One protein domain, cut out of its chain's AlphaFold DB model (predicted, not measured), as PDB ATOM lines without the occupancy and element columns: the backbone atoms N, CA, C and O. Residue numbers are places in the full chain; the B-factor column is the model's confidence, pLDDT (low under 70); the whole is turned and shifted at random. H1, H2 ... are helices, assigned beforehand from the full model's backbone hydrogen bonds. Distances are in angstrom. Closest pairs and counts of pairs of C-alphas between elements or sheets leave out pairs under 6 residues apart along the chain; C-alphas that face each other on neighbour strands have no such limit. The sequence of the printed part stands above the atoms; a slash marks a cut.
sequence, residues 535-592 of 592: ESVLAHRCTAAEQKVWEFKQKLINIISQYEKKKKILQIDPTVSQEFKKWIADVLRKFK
ATOM      1  N   GLU A 535      56.077   5.837  -3.606       48.31
ATOM      2  CA  GLU A 535      55.134   6.824  -3.082       48.31
ATOM      3  C   GLU A 535      54.311   6.189  -1.943       48.31
ATOM      4  O   GLU A 535      53.886   5.032  -2.048       48.31
ATOM      5  N   SER A 536      54.112   6.906  -0.831       55.06
ATOM      6  CA  SER A 536      53.624   6.335   0.442       55.06
ATOM      7  C   SER A 536      52.321   5.530   0.305       55.06
ATOM      8  O   SER A 536      52.116   4.533   1.001       55.06
ATOM      9  N   VAL A 537      51.470   5.909  -0.650       55.06
ATOM     10  CA  VAL A 537      50.216   5.225  -0.992       55.06
ATOM     11  C   VAL A 537      50.462   3.860  -1.647       55.06
ATOM     12  O   VAL A 537      49.791   2.882  -1.310       55.06
ATOM     13  N   LEU A 538      51.432   3.755  -2.557       52.53
ATOM     14  CA  LEU A 538      51.788   2.499  -3.222       52.53
ATOM     15  C   LEU A 538      52.530   1.556  -2.274       52.53
ATOM     16  O   LEU A 538      52.224   0.367  -2.251       52.53
ATOM     17  N   ALA A 539      53.412   2.084  -1.421       57.72
ATOM     18  CA  ALA A 539      54.052   1.309  -0.358       57.72
ATOM     19  C   ALA A 539      53.011   0.694   0.596       57.72
ATOM     20  O   ALA A 539      53.099  -0.484   0.959       57.72
ATOM     21  N   HIS A 540      51.963   1.451   0.943       65.31
ATOM     22  CA  HIS A 540      50.890   0.936   1.788       65.31
ATOM     23  C   HIS A 540      50.026  -0.121   1.076       65.31
ATOM     24  O   HIS A 540      49.606  -1.105   1.689       65.31
ATOM     25  N   ARG A 541      49.802   0.016  -0.238       64.81
ATOM     26  CA  ARG A 541      49.095  -0.999  -1.038       64.81
ATOM     27  C   ARG A 541      49.911  -2.278  -1.229       64.81
ATOM     28  O   ARG A 541      49.321  -3.356  -1.176       64.81
ATOM     29  N   CYS A 542      51.227  -2.178  -1.413       63.88
ATOM     30  CA  CYS A 542      52.125  -3.332  -1.514       63.88
ATOM     31  C   CYS A 542      52.170  -4.113  -0.200       63.88
ATOM     32  O   CYS A 542      51.889  -5.306  -0.199       63.88
ATOM     33  N   THR A 543      52.384  -3.432   0.929       70.88
ATOM     34  CA  THR A 543      52.353  -4.063   2.262       70.88
ATOM     35  C   THR A 543      50.989  -4.693   2.575       70.88
ATOM     36  O   THR A 543      50.923  -5.815   3.075       70.88
ATOM     37  N   ALA A 544      49.879  -4.045   2.198       71.44
ATOM     38  CA  ALA A 544      48.538  -4.622   2.335       71.44
ATOM     39  C   ALA A 544      48.309  -5.853   1.432       71.44
ATOM     40  O   ALA A 544      47.614  -6.795   1.823       71.44
ATOM     41  N   ALA A 545      48.873  -5.866   0.221       67.38
ATOM     42  CA  ALA A 545      48.815  -7.017  -0.678       67.38
ATOM     43  C   ALA A 545      49.671  -8.180  -0.157       67.38
ATOM     44  O   ALA A 545      49.202  -9.318  -0.139       67.38
ATOM     45  N   GLU A 546      50.875  -7.902   0.344       71.94
ATOM     46  CA  GLU A 546      51.752  -8.889   0.979       71.94
ATOM     47  C   GLU A 546      51.102  -9.511   2.213       71.94
ATOM     48  O   GLU A 546      51.139 -10.730   2.379       71.94
ATOM     49  N   GLN A 547      50.421  -8.706   3.031       79.50
ATOM     50  CA  GLN A 547      49.675  -9.200   4.184       79.50
ATOM     51  C   GLN A 547      48.537 -10.141   3.758       79.50
ATOM     52  O   GLN A 547      48.395 -11.227   4.320       79.50
ATOM     53  N   LYS A 548      47.786  -9.801   2.699       76.56
ATOM     54  CA  LYS A 548      46.745 -10.684   2.136       76.56
ATOM     55  C   LYS A 548      47.319 -11.979   1.561       76.56
ATOM     56  O   LYS A 548      46.731 -13.044   1.754       76.56
ATOM     57  N   VAL A 549      48.458 -11.912   0.874       74.75
ATOM     58  CA  VAL A 549      49.152 -13.093   0.335       74.75
ATOM     59  C   VAL A 549      49.663 -13.978   1.470       74.75
ATOM     60  O   VAL A 549      49.516 -15.200   1.413       74.75
ATOM     61  N   TRP A 550      50.206 -13.384   2.530       84.75
ATOM     62  CA  TRP A 550      50.648 -14.111   3.712       84.75
ATOM     63  C   TRP A 550      49.476 -14.793   4.426       84.75
ATOM     64  O   TRP A 550      49.541 -15.992   4.695       84.75
ATOM     65  N   GLU A 551      48.364 -14.087   4.642       82.88
ATOM     66  CA  GLU A 551      47.138 -14.663   5.207       82.88
ATOM     67  C   GLU A 551      46.589 -15.807   4.347       82.88
ATOM     68  O   GLU A 551      46.177 -16.845   4.871       82.88
ATOM     69  N   PHE A 552      46.603 -15.651   3.021       81.75
ATOM     70  CA  PHE A 552      46.190 -16.703   2.100       81.75
ATOM     71  C   PHE A 552      47.111 -17.921   2.192       81.75
ATOM     72  O   PHE A 552      46.625 -19.045   2.305       81.75
ATOM     73  N   LYS A 553      48.432 -17.713   2.246       83.31
ATOM     74  CA  LYS A 553      49.415 -18.786   2.435       83.31
ATOM     75  C   LYS A 553      49.189 -19.529   3.753       83.31
ATOM     76  O   LYS A 553      49.211 -20.757   3.758       83.31
ATOM     77  N   GLN A 554      48.899 -18.821   4.847       85.31
ATOM     78  CA  GLN A 554      48.565 -19.448   6.132       85.31
ATOM     79  C   GLN A 554      47.263 -20.254   6.064       85.31
ATOM     80  O   GLN A 554      47.203 -21.378   6.567       85.31
ATOM     81  N   LYS A 555      46.229 -19.737   5.384       85.75
ATOM     82  CA  LYS A 555      44.985 -20.484   5.133       85.75
ATOM     83  C   LYS A 555      45.251 -21.753   4.319       85.75
ATOM     84  O   LYS A 555      44.728 -22.808   4.669       85.75
ATOM     85  N   LEU A 556      46.098 -21.679   3.295       81.69
ATOM     86  CA  LEU A 556      46.461 -22.813   2.441       81.69
ATOM     87  C   LEU A 556      47.242 -23.879   3.221       81.69
ATOM     88  O   LEU A 556      46.903 -25.058   3.151       81.69
ATOM     89  N   ILE A 557      48.210 -23.471   4.046       86.06
ATOM     90  CA  ILE A 557      48.947 -24.371   4.945       86.06
ATOM     91  C   ILE A 557      47.997 -25.047   5.943       86.06
ATOM     92  O   ILE A 557      48.106 -26.250   6.180       86.06
ATOM     93  N   ASN A 558      47.025 -24.314   6.494       86.38
ATOM     94  CA  ASN A 558      46.029 -24.887   7.397       86.38
ATOM     95  C   ASN A 558      45.116 -25.894   6.672       86.38
ATOM     96  O   ASN A 558      44.877 -26.983   7.186       86.38
ATOM     97  N   ILE A 559      44.672 -25.587   5.448       84.38
ATOM     98  CA  ILE A 559      43.886 -26.513   4.615       84.38
ATOM     99  C   ILE A 559      44.686 -27.780   4.302       84.38
ATOM    100  O   ILE A 559      44.154 -28.880   4.447       84.38
ATOM    101  N   ILE A 560      45.966 -27.654   3.943       81.06
ATOM    102  CA  ILE A 560      46.851 -28.802   3.697       81.06
ATOM    103  C   ILE A 560      47.028 -29.622   4.979       81.06
ATOM    104  O   ILE A 560      46.871 -30.839   4.949       81.06
ATOM    105  N   SER A 561      47.259 -28.980   6.128       84.94
ATOM    106  CA  SER A 561      47.357 -29.671   7.420       84.94
ATOM    107  C   SER A 561      46.064 -30.411   7.777       84.94
ATOM    108  O   SER A 561      46.101 -31.552   8.241       84.94
ATOM    109  N   GLN A 562      44.901 -29.803   7.532       81.25
ATOM    110  CA  GLN A 562      43.604 -30.447   7.737       81.25
ATOM    111  C   GLN A 562      43.381 -31.609   6.768       81.25
ATOM    112  O   GLN A 562      42.863 -32.645   7.181       81.25
ATOM    113  N   TYR A 563      43.795 -31.465   5.508       80.62
ATOM    114  CA  TYR A 563      43.761 -32.544   4.527       80.62
ATOM    115  C   TYR A 563      44.653 -33.706   4.962       80.62
ATOM    116  O   TYR A 563      44.198 -34.845   4.970       80.62
ATOM    117  N   GLU A 564      45.880 -33.445   5.414       79.62
ATOM    118  CA  GLU A 564      46.775 -34.490   5.911       79.62
ATOM    119  C   GLU A 564      46.248 -35.165   7.178       79.62
ATOM    120  O   GLU A 564      46.331 -36.387   7.295       79.62
ATOM    121  N   LYS A 565      45.652 -34.409   8.109       81.56
ATOM    122  CA  LYS A 565      44.982 -34.977   9.290       81.56
ATOM    123  C   LYS A 565      43.814 -35.877   8.885       81.56
ATOM    124  O   LYS A 565      43.734 -37.006   9.357       81.56
ATOM    125  N   LYS A 566      42.948 -35.425   7.970       78.62
ATOM    126  CA  LYS A 566      41.821 -36.223   7.452       78.62
ATOM    127  C   LYS A 566      42.295 -37.447   6.665       78.62
ATOM    128  O   LYS A 566      41.725 -38.520   6.820       78.62
ATOM    129  N   LYS A 567      43.375 -37.323   5.893       77.62
ATOM    130  CA  LYS A 567      44.034 -38.435   5.194       77.62
ATOM    131  C   LYS A 567      44.592 -39.464   6.180       77.62
ATOM    132  O   LYS A 567      44.398 -40.653   5.962       77.62
ATOM    133  N   LYS A 568      45.227 -39.025   7.273       78.69
ATOM    134  CA  LYS A 568      45.701 -39.915   8.346       78.69
ATOM    135  C   LYS A 568      44.538 -40.628   9.044       78.69
ATOM    136  O   LYS A 568      44.622 -41.830   9.243       78.69
ATOM    137  N   ILE A 569      43.433 -39.936   9.329       74.81
ATOM    138  CA  ILE A 569      42.222 -40.553   9.906       74.81
ATOM    139  C   ILE A 569      41.644 -41.621   8.961       74.81
ATOM    140  O   ILE A 569      41.366 -42.735   9.391       74.81
ATOM    141  N   LEU A 570      41.559 -41.326   7.659       64.81
ATOM    142  CA  LEU A 570      41.102 -42.278   6.634       64.81
ATOM    143  C   LEU A 570      42.047 -43.477   6.428       64.81
ATOM    144  O   LEU A 570      41.620 -44.493   5.882       64.81
ATOM    145  N   GLN A 571      43.321 -43.354   6.811       67.00
ATOM    146  CA  GLN A 571      44.302 -44.444   6.764       67.00
ATOM    147  C   GLN A 571      44.288 -45.313   8.027       67.00
ATOM    148  O   GLN A 571      44.614 -46.492   7.936       67.00
ATOM    149  N   ILE A 572      43.932 -44.742   9.180       71.75
ATOM    150  CA  ILE A 572      43.925 -45.444  10.471       71.75
ATOM    151  C   ILE A 572      42.612 -46.216  10.676       71.75
ATOM    152  O   ILE A 572      42.651 -47.299  11.254       71.75
ATOM    153  N   ASP A 573      41.478 -45.709  10.172       66.31
ATOM    154  CA  ASP A 573      40.156 -46.296  10.424       66.31
ATOM    155  C   ASP A 573      39.494 -46.852   9.134       66.31
ATOM    156  O   ASP A 573      39.013 -46.088   8.284       66.31
ATOM    157  N   PRO A 574      39.464 -48.185   8.927       68.38
ATOM    158  CA  PRO A 574      39.015 -48.799   7.671       68.38
ATOM    159  C   PRO A 574      37.501 -48.682   7.422       68.38
ATOM    160  O   PRO A 574      37.067 -48.735   6.270       68.38
ATOM    161  N   THR A 575      36.696 -48.483   8.467       69.19
ATOM    162  CA  THR A 575      35.236 -48.289   8.387       69.19
ATOM    163  C   THR A 575      34.878 -46.931   7.772       69.19
ATOM    164  O   THR A 575      34.088 -46.863   6.829       69.19
ATOM    165  N   VAL A 576      35.556 -45.860   8.199       67.06
ATOM    166  CA  VAL A 576      35.354 -44.484   7.703       67.06
ATOM    167  C   VAL A 576      35.762 -44.346   6.228       67.06
ATOM    168  O   VAL A 576      35.127 -43.629   5.456       67.06
ATOM    169  N   SER A 577      36.785 -45.088   5.790       65.06
ATOM    170  CA  SER A 577      37.216 -45.134   4.383       65.06
ATOM    171  C   SER A 577      36.158 -45.750   3.453       65.06
ATOM    172  O   SER A 577      35.963 -45.287   2.324       65.06
ATOM    173  N   GLN A 578      35.433 -46.771   3.923       70.25
ATOM    174  CA  GLN A 578      34.352 -47.395   3.155       70.25
ATOM    175  C   GLN A 578      33.111 -46.496   3.066       70.25
ATOM    176  O   GLN A 578      32.518 -46.386   1.989       70.25
ATOM    177  N   GLU A 579      32.755 -45.798   4.147       72.62
ATOM    178  CA  GLU A 579      31.668 -44.810   4.141       72.62
ATOM    179  C   GLU A 579      31.983 -43.610   3.237       72.62
ATOM    180  O   GLU A 579      31.131 -43.188   2.454       72.62
ATOM    181  N   PHE A 580      33.227 -43.121   3.242       71.12
ATOM    182  CA  PHE A 580      33.662 -42.034   2.361       71.12
ATOM    183  C   PHE A 580      33.618 -42.423   0.873       71.12
ATOM    184  O   PHE A 580      33.181 -41.633   0.036       71.12
ATOM    185  N   LYS A 581      33.995 -43.663   0.524       73.56
ATOM    186  CA  LYS A 581      33.857 -44.180  -0.851       73.56
ATOM    187  C   LYS A 581      32.393 -44.306  -1.280       73.56
ATOM    188  O   LYS A 581      32.082 -43.976  -2.424       73.56
ATOM    189  N   LYS A 582      31.499 -44.738  -0.381       76.88
ATOM    190  CA  LYS A 582      30.046 -44.736  -0.629       76.88
ATOM    191  C   LYS A 582      29.519 -43.320  -0.861       76.88
ATOM    192  O   LYS A 582      28.806 -43.101  -1.834       76.88
ATOM    193  N   TRP A 583      29.936 -42.358  -0.043       78.62
ATOM    194  CA  TRP A 583      29.544 -40.959  -0.195       78.62
ATOM    195  C   TRP A 583      30.033 -40.347  -1.519       78.62
ATOM    196  O   TRP A 583      29.241 -39.729  -2.225       78.62
ATOM    197  N   ILE A 584      31.290 -40.579  -1.921       74.50
ATOM    198  CA  ILE A 584      31.801 -40.139  -3.235       74.50
ATOM    199  C   ILE A 584      31.001 -40.772  -4.375       74.50
ATOM    200  O   ILE A 584      30.651 -40.086  -5.336       74.50
ATOM    201  N   ALA A 585      30.691 -42.068  -4.273       71.88
ATOM    202  CA  ALA A 585      29.893 -42.755  -5.278       71.88
ATOM    203  C   ALA A 585      28.480 -42.161  -5.390       71.88
ATOM    204  O   ALA A 585      27.992 -42.013  -6.506       71.88
ATOM    205  N   ASP A 586      27.852 -41.772  -4.279       75.19
ATOM    206  CA  ASP A 586      26.529 -41.136  -4.273       75.19
ATOM    207  C   ASP A 586      26.559 -39.673  -4.754       75.19
ATOM    208  O   ASP A 586      25.624 -39.238  -5.423       75.19
ATOM    209  N   VAL A 587      27.632 -38.918  -4.490       73.19
ATOM    210  CA  VAL A 587      27.812 -37.552  -5.021       73.19
ATOM    211  C   VAL A 587      28.038 -37.579  -6.533       73.19
ATOM    212  O   VAL A 587      27.381 -36.838  -7.260       73.19
ATOM    213  N   LEU A 588      28.891 -38.475  -7.037       67.19
ATOM    214  CA  LEU A 588      29.107 -38.641  -8.480       67.19
ATOM    215  C   LEU A 588      27.853 -39.156  -9.202       67.19
ATOM    216  O   LEU A 588      27.663 -38.852 -10.377       67.19
ATOM    217  N   ARG A 589      26.974 -39.890  -8.506       68.31
ATOM    218  CA  ARG A 589      25.670 -40.317  -9.037       68.31
ATOM    219  C   ARG A 589      24.629 -39.193  -9.089       68.31
ATOM    220  O   ARG A 589      23.645 -39.357  -9.790       68.31
ATOM    221  N   LYS A 590      24.825 -38.090  -8.357       68.00
ATOM    222  CA  LYS A 590      23.972 -36.885  -8.407       68.00
ATOM    223  C   LYS A 590      24.432 -35.848  -9.441       68.00
ATOM    224  O   LYS A 590      23.694 -34.906  -9.699       68.00
ATOM    225  N   PHE A 591      25.644 -35.997  -9.982       52.41
ATOM    226  CA  PHE A 591      26.230 -35.116 -11.005       52.41
ATOM    227  C   PHE A 591      26.259 -35.736 -12.417       52.41
ATOM    228  O   PHE A 591      26.705 -35.081 -13.357       52.41
ATOM    229  N   LYS A 592      25.790 -36.979 -12.565       45.72
ATOM    230  CA  LYS A 592      25.299 -37.549 -13.828       45.72
ATOM    231  C   LYS A 592      23.785 -37.456 -13.831       45.72
ATOM    232  O   LYS A 592      23.235 -37.293 -14.938       45.72
TER     233      LYS A 592
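What this domain is: This is residues 535 to 592 of the 592 residues of the protein "HAUS-augmin3 domain-containing protein" of Scylla olivacea (UniProt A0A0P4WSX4). One long helix, H1, and one shorter helix, H2, meet end to end at a corner and make an L, with H1 as the long arm and H2 as the short one. H1 makes most of the length, and beyond the corner the two arms stand free, with nothing packed between them. The printed part has 58 residues with two named helices, H1 then H2 along the chain, and no named strand; its class is all helix. It is extended, with a radius of gyration of the C-alphas of 19.9 A, and flat, its C-alphas spanning 59 by 32 by 7 A.

How they stand to each other: H1, residues 536 to 572, is the longest helix, and residues 535 to 566, of which 536 to 566 belong to H1, stand free. A tight link of one residue, Asp 573, joins it to H2, residues 574 to 590. The two helices touch only at the corner by their link, and only just, with 3 pairs of C-alphas within 8 A. H1 touches H2 with residues 570 to 571 alone, and H2 touches H1 with residues 576 to 577 alone; the closest C-alphas of the two helices are those of Leu 570 and Ser 577, 5.3 A apart. The lines of H1 and H2 stand at a steep tilt of 63 degrees, and they run opposite ways. Residues 581 to 592, of which 581 to 590 belong to H2, stand free. In H1 and H2 every O i to N i+4 pair is within hydrogen-bond range.

Where its parts are: H1 begins with C-alpha 536 at (53.624, 6.335, 0.442) and ends with C-alpha 572 at (43.925, -45.444, 10.471), a length of 53.6 A. H2 measures 25.0 A from C-alpha 574 to C-alpha 590, the latter at (23.972, -36.885, -8.407).

The domain as a whole: The two C-alphas farthest apart are those of Glu 535 and Thr 575, 59.7 A. The printed part has no cut and ends at residue 592, the chain's last residue. The mean pLDDT of the printed part is 72.3; it is under 70 at residues 535 to 542, 545, 570 to 571, 573 to 577 and 588 to 592 of the model.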